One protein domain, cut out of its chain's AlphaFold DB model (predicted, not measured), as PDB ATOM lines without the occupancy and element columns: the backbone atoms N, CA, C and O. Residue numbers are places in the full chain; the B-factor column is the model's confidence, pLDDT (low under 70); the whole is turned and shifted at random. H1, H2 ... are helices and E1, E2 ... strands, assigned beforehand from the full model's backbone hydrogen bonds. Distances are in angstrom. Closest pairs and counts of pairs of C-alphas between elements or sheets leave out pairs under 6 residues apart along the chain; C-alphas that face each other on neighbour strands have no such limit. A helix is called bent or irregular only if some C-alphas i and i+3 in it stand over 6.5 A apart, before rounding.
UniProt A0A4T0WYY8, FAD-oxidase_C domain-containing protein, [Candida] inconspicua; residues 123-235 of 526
ATOM      1  N   GLU A 123      -8.764   2.506 -13.558       41.06
ATOM      2  CA  GLU A 123      -7.969   2.483 -14.800       41.06
ATOM      3  C   GLU A 123      -8.639   1.675 -15.921       41.06
ATOM      4  O   GLU A 123      -8.417   1.946 -17.105       41.06
ATOM      5  N   ARG A 124      -9.452   0.679 -15.560       48.78
ATOM      6  CA  ARG A 124     -10.203  -0.174 -16.479       48.78
ATOM      7  C   ARG A 124     -11.370   0.596 -17.090       48.78
ATOM      8  O   ARG A 124     -11.559   0.471 -18.289       48.78
ATOM      9  N   GLU A 125     -12.066   1.439 -16.326       51.56
ATOM     10  CA  GLU A 125     -13.157   2.300 -16.826       51.56
ATOM     11  C   GLU A 125     -12.682   3.297 -17.895       51.56
ATOM     12  O   GLU A 125     -13.275   3.386 -18.966       51.56
ATOM     13  N   ASN A 126     -11.545   3.968 -17.685       50.06
ATOM     14  CA  ASN A 126     -11.023   4.923 -18.676       50.06
ATOM     15  C   ASN A 126     -10.477   4.244 -19.949       50.06
ATOM     16  O   ASN A 126     -10.536   4.822 -21.031       50.06
ATOM     17  N   LYS A 127      -9.961   3.009 -19.851       59.56
ATOM     18  CA  LYS A 127      -9.485   2.219 -21.007       59.56
ATOM     19  C   LYS A 127     -10.569   1.333 -21.633       59.56
ATOM     20  O   LYS A 127     -10.316   0.716 -22.668       59.56
ATOM     21  N   GLN A 128     -11.753   1.235 -21.024       69.62
ATOM     22  CA  GLN A 128     -12.826   0.340 -21.469       69.62
ATOM     23  C   GLN A 128     -13.311   0.702 -22.868       69.62
ATOM     24  O   GLN A 128     -13.495  -0.205 -23.671       69.62
ATOM     25  N   TYR A 129     -13.436   1.992 -23.196       74.06
ATOM     26  CA  TYR A 129     -13.851   2.422 -24.535       74.06
ATOM     27  C   TYR A 129     -12.859   1.995 -25.624       74.06
ATOM     28  O   TYR A 129     -13.259   1.404 -26.626       74.06
ATOM     29  N   ASP A 130     -11.562   2.214 -25.411       74.62
ATOM     30  CA  ASP A 130     -10.526   1.823 -26.372       74.62
ATOM     31  C   ASP A 130     -10.446   0.305 -26.541       74.62
ATOM     32  O   ASP A 130     -10.326  -0.192 -27.662       74.62
ATOM     33  N   MET A 131     -10.524  -0.448 -25.440       78.69
ATOM     34  CA  MET A 131     -10.551  -1.913 -25.485       78.69
ATOM     35  C   MET A 131     -11.808  -2.424 -26.192       78.69
ATOM     36  O   MET A 131     -11.716  -3.330 -27.016       78.69
ATOM     37  N   PHE A 132     -12.959  -1.803 -25.934       82.81
ATOM     38  CA  PHE A 132     -14.230  -2.118 -26.574       82.81
ATOM     39  C   PHE A 132     -14.183  -1.860 -28.087       82.81
ATOM     40  O   PHE A 132     -14.485  -2.756 -28.875       82.81
ATOM     41  N   LYS A 133     -13.714  -0.678 -28.509       83.94
ATOM     42  CA  LYS A 133     -13.572  -0.306 -29.927       83.94
ATOM     43  C   LYS A 133     -12.558  -1.197 -30.648       83.94
ATOM     44  O   LYS A 133     -12.825  -1.650 -31.756       83.94
ATOM     45  N   ARG A 134     -11.419  -1.516 -30.018       83.94
ATOM     46  CA  ARG A 134     -10.424  -2.460 -30.570       83.94
ATOM     47  C   ARG A 134     -10.969  -3.880 -30.683       83.94
ATOM     48  O   ARG A 134     -10.663  -4.557 -31.660       83.94
ATOM     49  N   CYS A 135     -11.776  -4.317 -29.716       87.69
ATOM     50  CA  CYS A 135     -12.452  -5.607 -29.774       87.69
ATOM     51  C   CYS A 135     -13.421  -5.660 -30.960       87.69
ATOM     52  O   CYS A 135     -13.346  -6.592 -31.758       87.69
ATOM     53  N   ALA A 136     -14.272  -4.640 -31.123       88.00
ATOM     54  CA  ALA A 136     -15.183  -4.541 -32.263       88.00
ATOM     55  C   ALA A 136     -14.430  -4.527 -33.603       88.00
ATOM     56  O   ALA A 136     -14.786  -5.275 -34.512       88.00
ATOM     57  N   LEU A 137     -13.352  -3.742 -33.700       88.50
ATOM     58  CA  LEU A 137     -12.507  -3.678 -34.891       88.50
ATOM     59  C   LEU A 137     -11.933  -5.049 -35.257       88.50
ATOM     60  O   LEU A 137     -12.081  -5.482 -36.393       88.50
ATOM     61  N   ARG A 138     -11.329  -5.762 -34.299       88.31
ATOM     62  CA  ARG A 138     -10.750  -7.088 -34.563       88.31
ATOM     63  C   ARG A 138     -11.789  -8.113 -34.992       88.31
ATOM     64  O   ARG A 138     -11.489  -8.944 -35.844       88.31
ATOM     65  N   ILE A 139     -12.987  -8.068 -34.408       91.00
ATOM     66  CA  ILE A 139     -14.090  -8.950 -34.803       91.00
ATOM     67  C   ILE A 139     -14.462  -8.695 -36.271       91.00
ATOM     68  O   ILE A 139     -14.594  -9.652 -37.031       91.00
ATOM     69  N   LEU A 140     -14.581  -7.428 -36.682       89.75
ATOM     70  CA  LEU A 140     -14.888  -7.044 -38.067       89.75
ATOM     71  C   LEU A 140     -13.759  -7.436 -39.034       89.75
ATOM     72  O   LEU A 140     -14.019  -8.096 -40.040       89.75
ATOM     73  N   GLU A 141     -12.505  -7.127 -38.695       88.19
ATOM     74  CA  GLU A 141     -11.327  -7.465 -39.506       88.19
ATOM     75  C   GLU A 141     -11.197  -8.979 -39.718       88.19
ATOM     76  O   GLU A 141     -10.999  -9.443 -40.840       88.19
ATOM     77  N   GLN A 142     -11.348  -9.775 -38.655       88.19
ATOM     78  CA  GLN A 142     -11.249 -11.234 -38.746       88.19
ATOM     79  C   GLN A 142     -12.447 -11.866 -39.467       88.19
ATOM     80  O   GLN A 142     -12.307 -12.952 -40.030       88.19
ATOM     81  N   LYS A 143     -13.607 -11.195 -39.489       86.31
ATOM     82  CA  LYS A 143     -14.750 -11.583 -40.326       86.31
ATOM     83  C   LYS A 143     -14.518 -11.271 -41.814       86.31
ATOM     84  O   LYS A 143     -15.206 -11.839 -42.658       86.31
ATOM     85  N   GLY A 144     -13.535 -10.424 -42.133       83.94
ATOM     86  CA  GLY A 144     -13.229  -9.968 -43.490       83.94
ATOM     87  C   GLY A 144     -13.983  -8.702 -43.903       83.94
ATOM     88  O   GLY A 144     -14.085  -8.428 -45.094       83.94
ATOM     89  N   ILE A 145     -14.528  -7.950 -42.942       84.81
ATOM     90  CA  ILE A 145     -15.189  -6.664 -43.182       84.81
ATOM     91  C   ILE A 145     -14.128  -5.567 -43.053       84.81
ATOM     92  O   ILE A 145     -13.534  -5.390 -41.989       84.81
ATOM     93  N   GLU A 146     -13.868  -4.842 -44.141       77.25
ATOM     94  CA  GLU A 146     -12.887  -3.754 -44.147       77.25
ATOM     95  C   GLU A 146     -13.416  -2.533 -43.386       77.25
ATOM     96  O   GLU A 146     -14.526  -2.057 -43.630       77.25
ATOM     97  N   VAL A 147     -12.602  -2.010 -42.465       77.50
ATOM     98  CA  VAL A 147     -12.931  -0.832 -41.657       77.50
ATOM     99  C   VAL A 147     -11.780   0.170 -41.711       77.50
ATOM    100  O   VAL A 147     -10.678  -0.088 -41.230       77.50
ATOM    101  N   ASP A 148     -12.045   1.350 -42.258       70.50
ATOM    102  CA  ASP A 148     -11.132   2.485 -42.244       70.50
ATOM    103  C   ASP A 148     -11.311   3.304 -40.959       70.50
ATOM    104  O   ASP A 148     -12.185   4.169 -40.826       70.50
ATOM    105  N   VAL A 149     -10.444   3.026 -39.991       66.31
ATOM    106  CA  VAL A 149     -10.425   3.706 -38.690       66.31
ATOM    107  C   VAL A 149      -9.852   5.127 -38.789       66.31
ATOM    108  O   VAL A 149     -10.135   5.959 -37.931       66.31
ATOM    109  N   LYS A 150      -9.048   5.438 -39.818       63.69
ATOM    110  CA  LYS A 150      -8.341   6.728 -39.914       63.69
ATOM    111  C   LYS A 150      -9.252   7.859 -40.362       63.69
ATOM    112  O   LYS A 150      -9.084   8.985 -39.898       63.69
ATOM    113  N   TYR A 151     -10.178   7.568 -41.270       62.09
ATOM    114  CA  TYR A 151     -11.040   8.588 -41.864       62.09
ATOM    115  C   TYR A 151     -12.506   8.481 -41.435       62.09
ATOM    116  O   TYR A 151     -13.271   9.391 -41.749       62.09
ATOM    117  N   GLY A 152     -12.901   7.419 -40.716       61.00
ATOM    118  CA  GLY A 152     -14.267   7.255 -40.202       61.00
ATOM    119  C   GLY A 152     -15.328   7.202 -41.307       61.00
ATOM    120  O   GLY A 152     -16.451   7.646 -41.101       61.00
ATOM    121  N   LYS A 153     -14.955   6.719 -42.499       68.75
ATOM    122  CA  LYS A 153     -15.818   6.641 -43.690       68.75
ATOM    123  C   LYS A 153     -16.299   5.213 -43.940       68.75
ATOM    124  O   LYS A 153     -16.168   4.681 -45.036       68.75
ATOM    125  N   ASN A 154     -16.864   4.592 -42.915       77.19
ATOM    126  CA  ASN A 154     -17.381   3.227 -42.948       77.19
ATOM    127  C   ASN A 154     -18.906   3.231 -43.095       77.19
ATOM    128  O   ASN A 154     -19.614   2.578 -42.329       77.19
ATOM    129  N   GLU A 155     -19.434   3.988 -44.062       74.75
ATOM    130  CA  GLU A 155     -20.883   4.046 -44.315       74.75
ATOM    131  C   GLU A 155     -21.451   2.669 -44.694       74.75
ATOM    132  O   GLU A 155     -22.590   2.352 -44.356       74.75
ATOM    133  N   ALA A 156     -20.626   1.817 -45.310       78.62
ATOM    134  CA  ALA A 156     -20.971   0.435 -45.628       78.62
ATOM    135  C   ALA A 156     -21.362  -0.389 -44.386       78.62
ATOM    136  O   ALA A 156     -22.262  -1.219 -44.486       78.62
ATOM    137  N   LEU A 157     -20.786  -0.105 -43.205       82.38
ATOM    138  CA  LEU A 157     -21.111  -0.820 -41.961       82.38
ATOM    139  C   LEU A 157     -22.571  -0.638 -41.524       82.38
ATOM    140  O   LEU A 157     -23.106  -1.508 -40.849       82.38
ATOM    141  N   TYR A 158     -23.241   0.455 -41.906       81.31
ATOM    142  CA  TYR A 158     -24.663   0.637 -41.574       81.31
ATOM    143  C   TYR A 158     -25.585  -0.314 -42.341       81.31
ATOM    144  O   TYR A 158     -26.722  -0.531 -41.916       81.31
ATOM    145  N   ASN A 159     -25.098  -0.857 -43.459       82.12
ATOM    146  CA  ASN A 159     -25.800  -1.834 -44.281       82.12
ATOM    147  C   ASN A 159     -25.314  -3.266 -44.014       82.12
ATOM    148  O   ASN A 159     -25.850  -4.198 -44.610       82.12
ATOM    149  N   GLU A 160     -24.308  -3.449 -43.151       85.44
ATOM    150  CA  GLU A 160     -23.789  -4.773 -42.835       85.44
ATOM    151  C   GLU A 160     -24.759  -5.548 -41.955       85.44
ATOM    152  O   GLU A 160     -25.147  -5.126 -40.865       85.44
ATOM    153  N   ASP A 161     -25.107  -6.746 -42.411       85.06
ATOM    154  CA  ASP A 161     -26.063  -7.595 -41.715       85.06
ATOM    155  C   ASP A 161     -25.506  -8.183 -40.413       85.06
ATOM    156  O   ASP A 161     -26.278  -8.687 -39.601       85.06
ATOM    157  N   TYR A 162     -24.190  -8.141 -40.220       88.06
ATOM    158  CA  TYR A 162     -23.475  -8.823 -39.144       88.06
ATOM    159  C   TYR A 162     -23.442  -8.053 -37.810       88.06
ATOM    160  O   TYR A 162     -23.197  -8.654 -36.763       88.06
ATOM    161  N   CYS A 163     -23.697  -6.740 -37.805       88.75
ATOM    162  CA  CYS A 163     -23.593  -5.901 -36.606       88.75
ATOM    163  C   CYS A 163     -24.701  -4.844 -36.514       88.75
ATOM    164  O   CYS A 163     -25.283  -4.444 -37.517       88.75
ATOM    165  N   SER A 164     -24.998  -4.375 -35.301       88.25
ATOM    166  CA  SER A 164     -25.982  -3.313 -35.083       88.25
ATOM    167  C   SER A 164     -25.505  -1.958 -35.614       88.25
ATOM    168  O   SER A 164     -24.307  -1.686 -35.743       88.25
ATOM    169  N   LYS A 165     -26.464  -1.057 -35.861       86.31
ATOM    170  CA  LYS A 165     -26.176   0.331 -36.256       86.31
ATOM    171  C   LYS A 165     -25.344   1.075 -35.209       86.31
ATOM    172  O   LYS A 165     -24.528   1.907 -35.582       86.31
ATOM    173  N   ASP A 166     -25.495   0.736 -33.930       84.94
ATOM    174  CA  ASP A 166     -24.732   1.352 -32.840       84.94
ATOM    175  C   ASP A 166     -23.242   0.965 -32.890       84.94
ATOM    176  O   ASP A 166     -22.374   1.787 -32.590       84.94
ATOM    177  N   ILE A 167     -22.923  -0.264 -33.323       85.06
ATOM    178  CA  ILE A 167     -21.536  -0.683 -33.587       85.06
ATOM    179  C   ILE A 167     -20.981   0.105 -34.777       85.06
ATOM    180  O   ILE A 167     -19.883   0.657 -34.686       85.06
ATOM    181  N   ALA A 168     -21.749   0.219 -35.864       84.00
ATOM    182  CA  ALA A 168     -21.358   1.019 -37.025       84.00
ATOM    183  C   ALA A 168     -21.121   2.496 -36.656       84.00
ATOM    184  O   ALA A 168     -20.156   3.104 -37.122       84.00
ATOM    185  N   GLU A 169     -21.943   3.068 -35.776       83.00
ATOM    186  CA  GLU A 169     -21.798   4.441 -35.289       83.00
ATOM    187  C   GLU A 169     -20.509   4.627 -34.471       83.00
ATOM    188  O   GLU A 169     -19.767   5.583 -34.705       83.00
ATOM    189  N   ILE A 170     -20.173   3.692 -33.572       80.88
ATOM    190  CA  ILE A 170     -18.905   3.733 -32.819       80.88
ATOM    191  C   ILE A 170     -17.689   3.638 -33.742       80.88
ATOM    192  O   ILE A 170     -16.694   4.334 -33.519       80.88
ATOM    193  N   MET A 171     -17.756   2.799 -34.775       81.31
ATOM    194  CA  MET A 171     -16.653   2.627 -35.722       81.31
ATOM    195  C   MET A 171     -16.480   3.831 -36.658       81.31
ATOM    196  O   MET A 171     -15.374   4.075 -37.138       81.31
ATOM    197  N   ASN A 172     -17.542   4.609 -36.881       77.75
ATOM    198  CA  ASN A 172     -17.510   5.856 -37.651       77.75
ATOM    199  C   ASN A 172     -17.230   7.105 -36.801       77.75
ATOM    200  O   ASN A 172     -16.941   8.172 -37.344       77.75
ATOM    201  N   ALA A 173     -17.277   6.997 -35.472       74.50
ATOM    202  CA  ALA A 173     -16.943   8.099 -34.583       74.50
ATOM    203  C   ALA A 173     -15.435   8.398 -34.645       74.50
ATOM    204  O   ALA A 173     -14.613   7.667 -34.079       74.50
ATOM    205  N   VAL A 174     -15.081   9.500 -35.314       67.12
ATOM    206  CA  VAL A 174     -13.715  10.036 -35.337       67.12
ATOM    207  C   VAL A 174     -13.309  10.400 -33.910       67.12
ATOM    208  O   VAL A 174     -14.049  11.079 -33.195       67.12
ATOM    209  N   ASP A 175     -12.146   9.921 -33.480       64.62
ATOM    210  CA  ASP A 175     -11.611  10.272 -32.171       64.62
ATOM    211  C   ASP A 175     -11.015  11.681 -32.246       64.62
ATOM    212  O   ASP A 175     -10.144  11.972 -33.070       64.62
ATOM    213  N   THR A 176     -11.515  12.588 -31.408       62.31
ATOM    214  CA  THR A 176     -10.907  13.914 -31.274       62.31
ATOM    215  C   THR A 176      -9.599  13.795 -30.492       62.31
ATOM    216  O   THR A 176      -9.432  12.883 -29.685       62.31
ATOM    217  N   MET A 177      -8.662  14.736 -30.668       51.94
ATOM    218  CA  MET A 177      -7.415  14.747 -29.880       51.94
ATOM    219  C   MET A 177      -7.692  14.697 -28.369       51.94
ATOM    220  O   MET A 177      -6.987  14.016 -27.636       51.94
ATOM    221  N   THR A 178      -8.754  15.356 -27.903       54.84
ATOM    222  CA  THR A 178      -9.214  15.303 -26.508       54.84
ATOM    223  C   THR A 178      -9.629  13.904 -26.053       54.84
ATOM    224  O   THR A 178      -9.278  13.514 -24.942       54.84
ATOM    225  N   ASP A 179     -10.294  13.124 -26.908       58.97
ATOM    226  CA  ASP A 179     -10.709  11.751 -26.587       58.97
ATOM    227  C   ASP A 179      -9.503  10.818 -26.410       58.97
ATOM    228  O   ASP A 179      -9.517   9.938 -25.554       58.97
ATOM    229  N   VAL A 180      -8.429  11.046 -27.175       56.62
ATOM    230  CA  VAL A 180      -7.190  10.254 -27.104       56.62
ATOM    231  C   VAL A 180      -6.438  10.478 -25.785       56.62
ATOM    232  O   VAL A 180      -5.806   9.557 -25.272       56.62
ATOM    233  N   PHE A 181      -6.493  11.692 -25.223       46.19
ATOM    234  CA  PHE A 181      -5.768  12.035 -23.992       46.19
ATOM    235  C   PHE A 181      -6.577  11.823 -22.712       46.19
ATOM    236  O   PHE A 181      -5.988  11.514 -21.677       46.19
ATOM    237  N   PHE A 182      -7.898  11.997 -22.766       54.75
ATOM    238  CA  PHE A 182      -8.754  11.988 -21.575       54.75
ATOM    239  C   PHE A 182      -9.778  10.846 -21.555       54.75
ATOM    240  O   PHE A 182     -10.454  10.669 -20.545       54.75
ATOM    241  N   GLY A 183      -9.856  10.045 -22.623       56.19
ATOM    242  CA  GLY A 183     -10.877   9.013 -22.792       56.19
ATOM    243  C   GLY A 183     -12.253   9.607 -23.116       56.19
ATOM    244  O   GLY A 183     -12.525  10.784 -22.880       56.19
ATOM    245  N   LYS A 184     -13.151   8.787 -23.675       64.06
ATOM    246  CA  LYS A 184     -14.559   9.167 -23.879       64.06
ATOM    247  C   LYS A 184     -15.382   8.812 -22.645       64.06
ATOM    248  O   LYS A 184     -15.325   7.677 -22.180       64.06
ATOM    249  N   ASN A 185     -16.209   9.751 -22.179       60.12
ATOM    250  CA  ASN A 185     -17.154   9.479 -21.094       60.12
ATOM    251  C   ASN A 185     -18.164   8.386 -21.506       60.12
ATOM    252  O   ASN A 185     -18.851   8.556 -22.523       60.12
ATOM    253  N   PRO A 186     -18.301   7.301 -20.719       57.84
ATOM    254  CA  PRO A 186     -19.218   6.198 -21.004       57.84
ATOM    255  C   PRO A 186     -20.702   6.598 -20.938       57.84
ATOM    256  O   PRO A 186     -21.515   5.969 -21.610       57.84
ATOM    257  N   GLU A 187     -21.048   7.688 -20.240       58.56
ATOM    258  CA  GLU A 187     -22.418   8.233 -20.131       58.56
ATOM    259  C   GLU A 187     -23.065   8.540 -21.495       58.56
ATOM    260  O   GLU A 187     -24.275   8.433 -21.657       58.56
ATOM    261  N   LYS A 188     -22.268   8.867 -22.527       63.47
ATOM    262  CA  LYS A 188     -22.778   9.107 -23.893       63.47
ATOM    263  C   LYS A 188     -23.311   7.847 -24.588       63.47
ATOM    264  O   LYS A 188     -23.905   7.951 -25.661       63.47
ATOM    265  N   TRP A 189     -23.051   6.674 -24.022       64.69
ATOM    266  CA  TRP A 189     -23.391   5.375 -24.599       64.69
ATOM    267  C   TRP A 189     -24.447   4.631 -23.773       64.69
ATOM    268  O   TRP A 189     -24.794   3.499 -24.108       64.69
ATOM    269  N   GLU A 190     -24.991   5.266 -22.728       63.06
ATOM    270  CA  GLU A 190     -26.138   4.741 -21.991       63.06
ATOM    271  C   GLU A 190     -27.352   4.589 -22.920       63.06
ATOM    272  O   GLU A 190     -27.731   5.507 -23.646       63.06
ATOM    273  N   GLY A 191     -27.955   3.396 -22.919       63.06
ATOM    274  CA  GLY A 191     -29.127   3.076 -23.740       63.06
ATOM    275  C   GLY A 191     -28.835   2.609 -25.171       63.06
ATOM    276  O   GLY A 191     -29.787   2.296 -25.884       63.06
ATOM    277  N   LYS A 192     -27.565   2.518 -25.595       73.38
ATOM    278  CA  LYS A 192     -27.196   1.906 -26.886       73.38
ATOM    279  C   LYS A 192     -27.080   0.382 -26.784       73.38
ATOM    280  O   LYS A 192     -26.736  -0.152 -25.732       73.38
ATOM    281  N   SER A 193     -27.350  -0.318 -27.887       77.75
ATOM    282  CA  SER A 193     -27.333  -1.781 -27.976       77.75
ATOM    283  C   SER A 193     -26.308  -2.261 -29.007       77.75
ATOM    284  O   SER A 193     -26.552  -2.291 -30.218       77.75
ATOM    285  N   PHE A 194     -25.149  -2.708 -28.525       86.38
ATOM    286  CA  PHE A 194     -24.070  -3.215 -29.375       86.38
ATOM    287  C   PHE A 194     -24.248  -4.706 -29.690       86.38
ATOM    288  O   PHE A 194     -23.562  -5.562 -29.133       86.38
ATOM    289  N   THR A 195     -25.186  -5.007 -30.590       87.94
ATOM    290  CA  THR A 195     -25.555  -6.380 -30.959       87.94
ATOM    291  C   THR A 195     -24.770  -6.900 -32.161       87.94
ATOM    292  O   THR A 195     -24.716  -6.252 -33.206       87.94
ATOM    293  N   TRP A 196     -24.226  -8.109 -32.041       90.00
ATOM    294  CA  TRP A 196     -23.695  -8.911 -33.141       90.00
ATOM    295  C   TRP A 196     -24.735  -9.923 -33.620       90.00
ATOM    296  O   TRP A 196     -25.383 -10.570 -32.797       90.00
ATOM    297  N   TYR A 197     -24.823 -10.105 -34.938       87.94
ATOM    298  CA  TYR A 197     -25.706 -11.060 -35.611       87.94
ATOM    299  C   TYR A 197     -24.881 -12.143 -36.329       87.94
ATOM    300  O   TYR A 197     -24.782 -12.139 -37.564       87.94
ATOM    301  N   PRO A 198     -24.214 -13.047 -35.587       86.88
ATOM    302  CA  PRO A 198     -23.419 -14.113 -36.181       86.88
ATOM    303  C   PRO A 198     -24.248 -15.008 -37.107       86.88
ATOM    304  O   PRO A 198     -25.451 -15.190 -36.927       86.88
ATOM    305  N   GLN A 199     -23.584 -15.590 -38.108       84.88
ATOM    306  CA  GLN A 199     -24.223 -16.452 -39.105       84.88
ATOM    307  C   GLN A 199     -23.792 -17.916 -38.970       84.88
ATOM    308  O   GLN A 199     -24.496 -18.810 -39.450       84.88
ATOM    309  N   THR A 200     -22.640 -18.164 -38.340       85.19
ATOM    310  CA  THR A 200     -22.068 -19.501 -38.139       85.19
ATOM    311  C   THR A 200     -21.538 -19.703 -36.717       85.19
ATOM    312  O   THR A 200     -21.367 -18.762 -35.942       85.19
ATOM    313  N   THR A 201     -21.257 -20.958 -36.352       86.81
ATOM    314  CA  THR A 201     -20.679 -21.290 -35.033       86.81
ATOM    315  C   THR A 201     -19.280 -20.696 -34.868       86.81
ATOM    316  O   THR A 201     -18.897 -20.271 -33.779       86.81
ATOM    317  N   GLU A 202     -18.538 -20.607 -35.966       90.75
ATOM    318  CA  GLU A 202     -17.224 -19.984 -36.036       90.75
ATOM    319  C   GLU A 202     -17.299 -18.489 -35.719       90.75
ATOM    320  O   GLU A 202     -16.443 -18.007 -34.980       90.75
ATOM    321  N   ASP A 203     -18.345 -17.788 -36.177       89.88
ATOM    322  CA  ASP A 203     -18.577 -16.374 -35.853       89.88
ATOM    323  C   ASP A 203     -18.786 -16.168 -34.345       89.88
ATOM    324  O   ASP A 203     -18.186 -15.279 -33.745       89.88
ATOM    325  N   VAL A 204     -19.578 -17.030 -33.696       88.19
ATOM    326  CA  VAL A 204     -19.783 -16.979 -32.235       88.19
ATOM    327  C   VAL A 204     -18.466 -17.225 -31.494       88.19
ATOM    328  O   VAL A 204     -18.127 -16.494 -30.564       88.19
ATOM    329  N   SER A 205     -17.688 -18.221 -31.932       91.62
ATOM    330  CA  SER A 205     -16.344 -18.493 -31.402       91.62
ATOM    331  C   SER A 205     -15.416 -17.288 -31.565       91.62
ATOM    332  O   SER A 205     -14.676 -16.950 -30.644       91.62
ATOM    333  N   LEU A 206     -15.461 -16.628 -32.723       92.81
ATOM    334  CA  LEU A 206     -14.653 -15.454 -33.029       92.81
ATOM    335  C   LEU A 206     -14.963 -14.298 -32.076       92.81
ATOM    336  O   LEU A 206     -14.049 -13.714 -31.493       92.81
ATOM    337  N   ILE A 207     -16.251 -13.995 -31.896       91.56
ATOM    338  CA  ILE A 207     -16.715 -12.935 -30.997       91.56
ATOM    339  C   ILE A 207     -16.240 -13.231 -29.571       91.56
ATOM    340  O   ILE A 207     -15.592 -12.382 -28.962       91.56
ATOM    341  N   LEU A 208     -16.485 -14.444 -29.060       90.38
ATOM    342  CA  LEU A 208     -16.116 -14.812 -27.690       90.38
ATOM    343  C   LEU A 208     -14.597 -14.822 -27.460       90.38
ATOM    344  O   LEU A 208     -14.153 -14.307 -26.439       90.38
ATOM    345  N   LYS A 209     -13.780 -15.291 -28.418       91.56
ATOM    346  CA  LYS A 209     -12.305 -15.228 -28.321       91.56
ATOM    347  C   LYS A 209     -11.796 -13.803 -28.167       91.56
ATOM    348  O   LYS A 209     -10.974 -13.534 -27.291       91.56
ATOM    349  N   ASN A 210     -12.287 -12.891 -29.004       90.06
ATOM    350  CA  ASN A 210     -11.882 -11.491 -28.931       90.06
ATOM    351  C   ASN A 210     -12.386 -10.857 -27.628       90.06
ATOM    352  O   ASN A 210     -11.616 -10.212 -26.918       90.06
ATOM    353  N   CYS A 211     -13.633 -11.115 -27.237       87.62
ATOM    354  CA  CYS A 211     -14.172 -10.605 -25.978       87.62
ATOM    355  C   CYS A 211     -13.403 -11.135 -24.759       87.62
ATOM    356  O   CYS A 211     -13.185 -10.378 -23.816       87.62
ATOM    357  N   GLN A 212     -12.917 -12.380 -24.793       84.19
ATOM    358  CA  GLN A 212     -12.066 -12.968 -23.754       84.19
ATOM    359  C   GLN A 212     -10.711 -12.259 -23.677       84.19
ATOM    360  O   GLN A 212     -10.239 -11.940 -22.584       84.19
ATOM    361  N   GLU A 213     -10.092 -11.987 -24.828       82.75
ATOM    362  CA  GLU A 213      -8.802 -11.299 -24.913       82.75
ATOM    363  C   GLU A 213      -8.884  -9.861 -24.380       82.75
ATOM    364  O   GLU A 213      -8.042  -9.443 -23.583       82.75
ATOM    365  N   PHE A 214      -9.927  -9.121 -24.768       80.38
ATOM    366  CA  PHE A 214     -10.146  -7.732 -24.347       80.38
ATOM    367  C   PHE A 214     -10.936  -7.594 -23.038       80.38
ATOM    368  O   PHE A 214     -11.104  -6.483 -22.536       80.38
ATOM    369  N   LYS A 215     -11.390  -8.712 -22.458       78.31
ATOM    370  CA  LYS A 215     -12.213  -8.786 -21.240       78.31
ATOM    371  C   LYS A 215     -13.491  -7.937 -21.325       78.31
ATOM    372  O   LYS A 215     -13.833  -7.250 -20.359       78.31
ATOM    373  N   ILE A 216     -14.164  -7.977 -22.475       81.31
ATOM    374  CA  ILE A 216     -15.431  -7.277 -22.719       81.31
ATOM    375  C   ILE A 216     -16.608  -8.205 -22.389       81.31
ATOM    376  O   ILE A 216     -16.648  -9.325 -22.901       81.31
ATOM    377  N   PRO A 217     -17.573  -7.764 -21.563       81.69
ATOM    378  CA  PRO A 217     -18.792  -8.519 -21.313       81.69
ATOM    379  C   PRO A 217     -19.641  -8.727 -22.566       81.69
ATOM    380  O   PRO A 217     -19.832  -7.812 -23.369       81.69
ATOM    381  N   VAL A 218     -20.208  -9.922 -22.671       82.69
ATOM    382  CA  VAL A 218     -21.096 -10.364 -23.736       82.69
ATOM    383  C   VAL A 218     -22.356 -10.943 -23.119       82.69
ATOM    384  O   VAL A 218     -22.297 -11.863 -22.299       82.69
ATOM    385  N   TYR A 219     -23.500 -10.437 -23.555       80.19
ATOM    386  CA  TYR A 219     -24.804 -10.906 -23.135       80.19
ATOM    387  C   TYR A 219     -25.518 -11.634 -24.262       80.19
ATOM    388  O   TYR A 219     -25.545 -11.205 -25.412       80.19
ATOM    389  N   THR A 220     -26.134 -12.755 -23.930       74.19
ATOM    390  CA  THR A 220     -27.098 -13.399 -24.827       74.19
ATOM    391  C   THR A 220     -28.474 -12.782 -24.594       74.19
ATOM    392  O   THR A 220     -28.788 -12.451 -23.449       74.19
ATOM    393  N   GLU A 221     -29.320 -12.701 -25.621       60.06
ATOM    394  CA  GLU A 221     -30.686 -12.138 -25.547       60.06
ATOM    395  C   GLU A 221     -31.539 -12.708 -24.388       60.06
ATOM    396  O   GLU A 221     -32.370 -12.024 -23.799       60.06
ATOM    397  N   TYR A 222     -31.268 -13.949 -23.978       53.75
ATOM    398  CA  TYR A 222     -31.970 -14.650 -22.896       53.75
ATOM    399  C   TYR A 222     -31.437 -14.376 -21.484       53.75
ATOM    400  O   TYR A 222     -31.964 -14.909 -20.500       53.75
ATOM    401  N   SER A 223     -30.364 -13.598 -21.352       50.47
ATOM    402  CA  SER A 223     -29.839 -13.226 -20.047       50.47
ATOM    403  C   SER A 223     -30.800 -12.212 -19.428       50.47
ATOM    404  O   SER A 223     -30.977 -11.103 -19.909       50.47
ATOM    405  N   ARG A 224     -31.500 -12.596 -18.358       49.69
ATOM    406  CA  ARG A 224     -32.499 -11.745 -17.672       49.69
ATOM    407  C   ARG A 224     -31.870 -10.547 -16.931       49.69
ATOM    408  O   ARG A 224     -32.458 -10.021 -15.988       49.69
ATOM    409  N   VAL A 225     -30.648 -10.171 -17.297       54.06
ATOM    410  CA  VAL A 225     -29.836  -9.113 -16.700       54.06
ATOM    411  C   VAL A 225     -29.827  -7.948 -17.679       54.06
ATOM    412  O   VAL A 225     -29.691  -8.151 -18.879       54.06
ATOM    413  N   ARG A 226     -30.022  -6.724 -17.179       52.25
ATOM    414  CA  ARG A 226     -29.963  -5.535 -18.032       52.25
ATOM    415  C   ARG A 226     -28.536  -5.347 -18.545       52.25
ATOM    416  O   ARG A 226     -27.599  -5.364 -17.750       52.25
ATOM    417  N   ASN A 227     -28.403  -5.141 -19.852       58.09
ATOM    418  CA  ASN A 227     -27.165  -4.662 -20.456       58.09
ATOM    419  C   ASN A 227     -26.977  -3.204 -20.027       58.09
ATOM    420  O   ASN A 227     -27.771  -2.342 -20.400       58.09
ATOM    421  N   GLU A 228     -25.960  -2.936 -19.216       58.38
ATOM    422  CA  GLU A 228     -25.581  -1.588 -18.793       58.38
ATOM    423  C   GLU A 228     -24.144  -1.316 -19.270       58.38
ATOM    424  O   GLU A 228     -23.262  -2.165 -19.125       58.38
ATOM    425  N   GLY A 229     -23.911  -0.145 -19.871       67.19
ATOM    426  CA  GLY A 229     -22.588   0.302 -20.327       67.19
ATOM    427  C   GLY A 229     -22.064  -0.336 -21.626       67.19
ATOM    428  O   GLY A 229     -22.816  -0.842 -22.459       67.19
ATOM    429  N   LEU A 230     -20.737  -0.280 -21.809       74.12
ATOM    430  CA  LEU A 230     -20.009  -0.787 -22.985       74.12
ATOM    431  C   LEU A 230     -19.904  -2.316 -22.958       74.12
ATOM    432  O   LEU A 230     -18.916  -2.895 -22.502       74.12
ATOM    433  N   THR A 231     -20.952  -2.970 -23.441       80.50
ATOM    434  CA  THR A 231     -21.083  -4.429 -23.457       80.50
ATOM    435  C   THR A 231     -21.629  -4.882 -24.801       80.50
ATOM    436  O   THR A 231     -22.338  -4.127 -25.465       80.50
ATOM    437  N   PHE A 232     -21.273  -6.089 -25.234       86.56
ATOM    438  CA  PHE A 232     -21.813  -6.657 -26.466       86.56
ATOM    439  C   PHE A 232     -23.027  -7.531 -26.181       86.56
ATOM    440  O   PHE A 232     -23.117  -8.166 -25.132       86.56
ATOM    441  N   SER A 233     -23.922  -7.631 -27.154       85.75
ATOM    442  CA  SER A 233     -24.960  -8.656 -27.208       85.75
ATOM    443  C   SER A 233     -24.733  -9.586 -28.395       85.75
ATOM    444  O   SER A 233     -24.264  -9.160 -29.447       85.75
ATOM    445  N   ILE A 234     -25.055 -10.869 -28.236       84.62
ATOM    446  CA  ILE A 234     -25.108 -11.834 -29.339       84.62
ATOM    447  C   ILE A 234     -26.568 -12.192 -29.590       84.62
ATOM    448  O   ILE A 234     -27.241 -12.710 -28.695       84.62
ATOM    449  N   ASP A 235     -27.012 -11.950 -30.819       78.56
ATOM    450  CA  ASP A 235     -28.300 -12.381 -31.342       78.56
ATOM    451  C   ASP A 235     -28.075 -13.410 -32.460       78.56
ATOM    452  O   ASP A 235     -27.438 -13.139 -33.476       78.56
TER     453      ASP A 235
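What this domain is: This is residues 123 to 235 of the 526 residues of the protein "FAD-oxidase_C domain-containing protein" of [Candida] inconspicua (UniProt A0A4T0WYY8). A small sheet of three short parallel strands, E1, E3 and E2, has H3 and H6 packed on one face, and the long helix H1 runs side by side with H6, opposite ways, and meets H3 about perpendicular. H2 packs on H3, while H4 lies far out from the middle in the stretch between H3 and H5. The 113 printed residues hold six named helices and three named strands, in the order H1 H2 H3 H4 H5 E1 H6 E2 E3, and the class is mostly helix. The whole is compact, with a radius of gyration of the C-alphas of 13.5 A and spans of 39 by 31 by 24 A.

How they stand to each other: In the sheet, E1, residues 194 to 196, and E2, residues 218 to 220, are edge strands, and E3, residues 232 to 234, is the inner strand. E1 and E3 are parallel at 32 degrees, with N 196 and O 233 2.8 A apart, within hydrogen-bond range. E3 and E2 are parallel at 33 degrees, with N 219 and O 232 at 2.8 A. H6, residues 201 to 214, is on the sheet; its closest C-alphas to E2 are those of Cys 211 and Val 218, 7.3 A apart. E1, H6 and E2 form a split strand-helix-strand unit, two strands running the same way with a helix between them in the chain and E3 between them in the sheet; its crossover is right-handed. H3, residues 165 to 172, is on the sheet too, its closest C-alphas to E1 being those of Ile 167 and Phe 194, 5.5 A apart. H3 and H6 with the sheet E1 E3 E2 make two layers, helices on one face of a sheet. H1, residues 123 to 143, only grazes the sheet with residues 132 to 139. H1 and H6 touch at a shallow tilt of 28 degrees, opposite ways; their closest C-alphas, those of Met 131 and Phe 214, are 5.9 A apart. With residues 133 to 137 alone H1 touches H3, about perpendicular at 80 degrees; the closest C-alphas, those of Lys 133 and Met 171, are 7.2 A apart. H2, residues 155 to 159, touches H3, the closest C-alphas being those of Leu 157 and Ala 168 at 5.3 A. H4, residues 177 to 182, and H5, residues 186 to 189, are close to H1 but not clearly touching it, at 8.0 A for the C-alphas of Asn 126 and Phe 182 and 7.5 A for those of Tyr 129 and Pro 186. Every O i to N i+4 pair is within hydrogen-bond range in H3, H4 and H6, against 15 of 17 in H1 and 0 of 1 in H2, where 2 of 2 O i to N i+3 pairs are; H5 is too short for an O i to N i+4 pair.

Where its parts are: H1 begins at C-alpha 123, (-7.969, 2.483, -14.800), and is 29.9 A long, with a kink of 38 degrees near residue 130; it is only just irregular, C-alphas 126 and 129 being 7.0 A apart. H6 is 20.2 A long and H3 10.4 A. E1, E2 and E3 are each 6.8 A long, and E3 ends at C-alpha 234, (-25.108, -11.834, -29.339).

The domain as a whole: The C-alphas of Thr 178 and Thr 201, the two farthest apart, are 39.3 A from each other. The printed part has no cut; the links from H1 to H2 and from E2 to E3 are long. Mean pLDDT of the printed part is 75.2, and residues 123 to 128, 149 to 153, 174 to 191 and 221 to 229 are under 70.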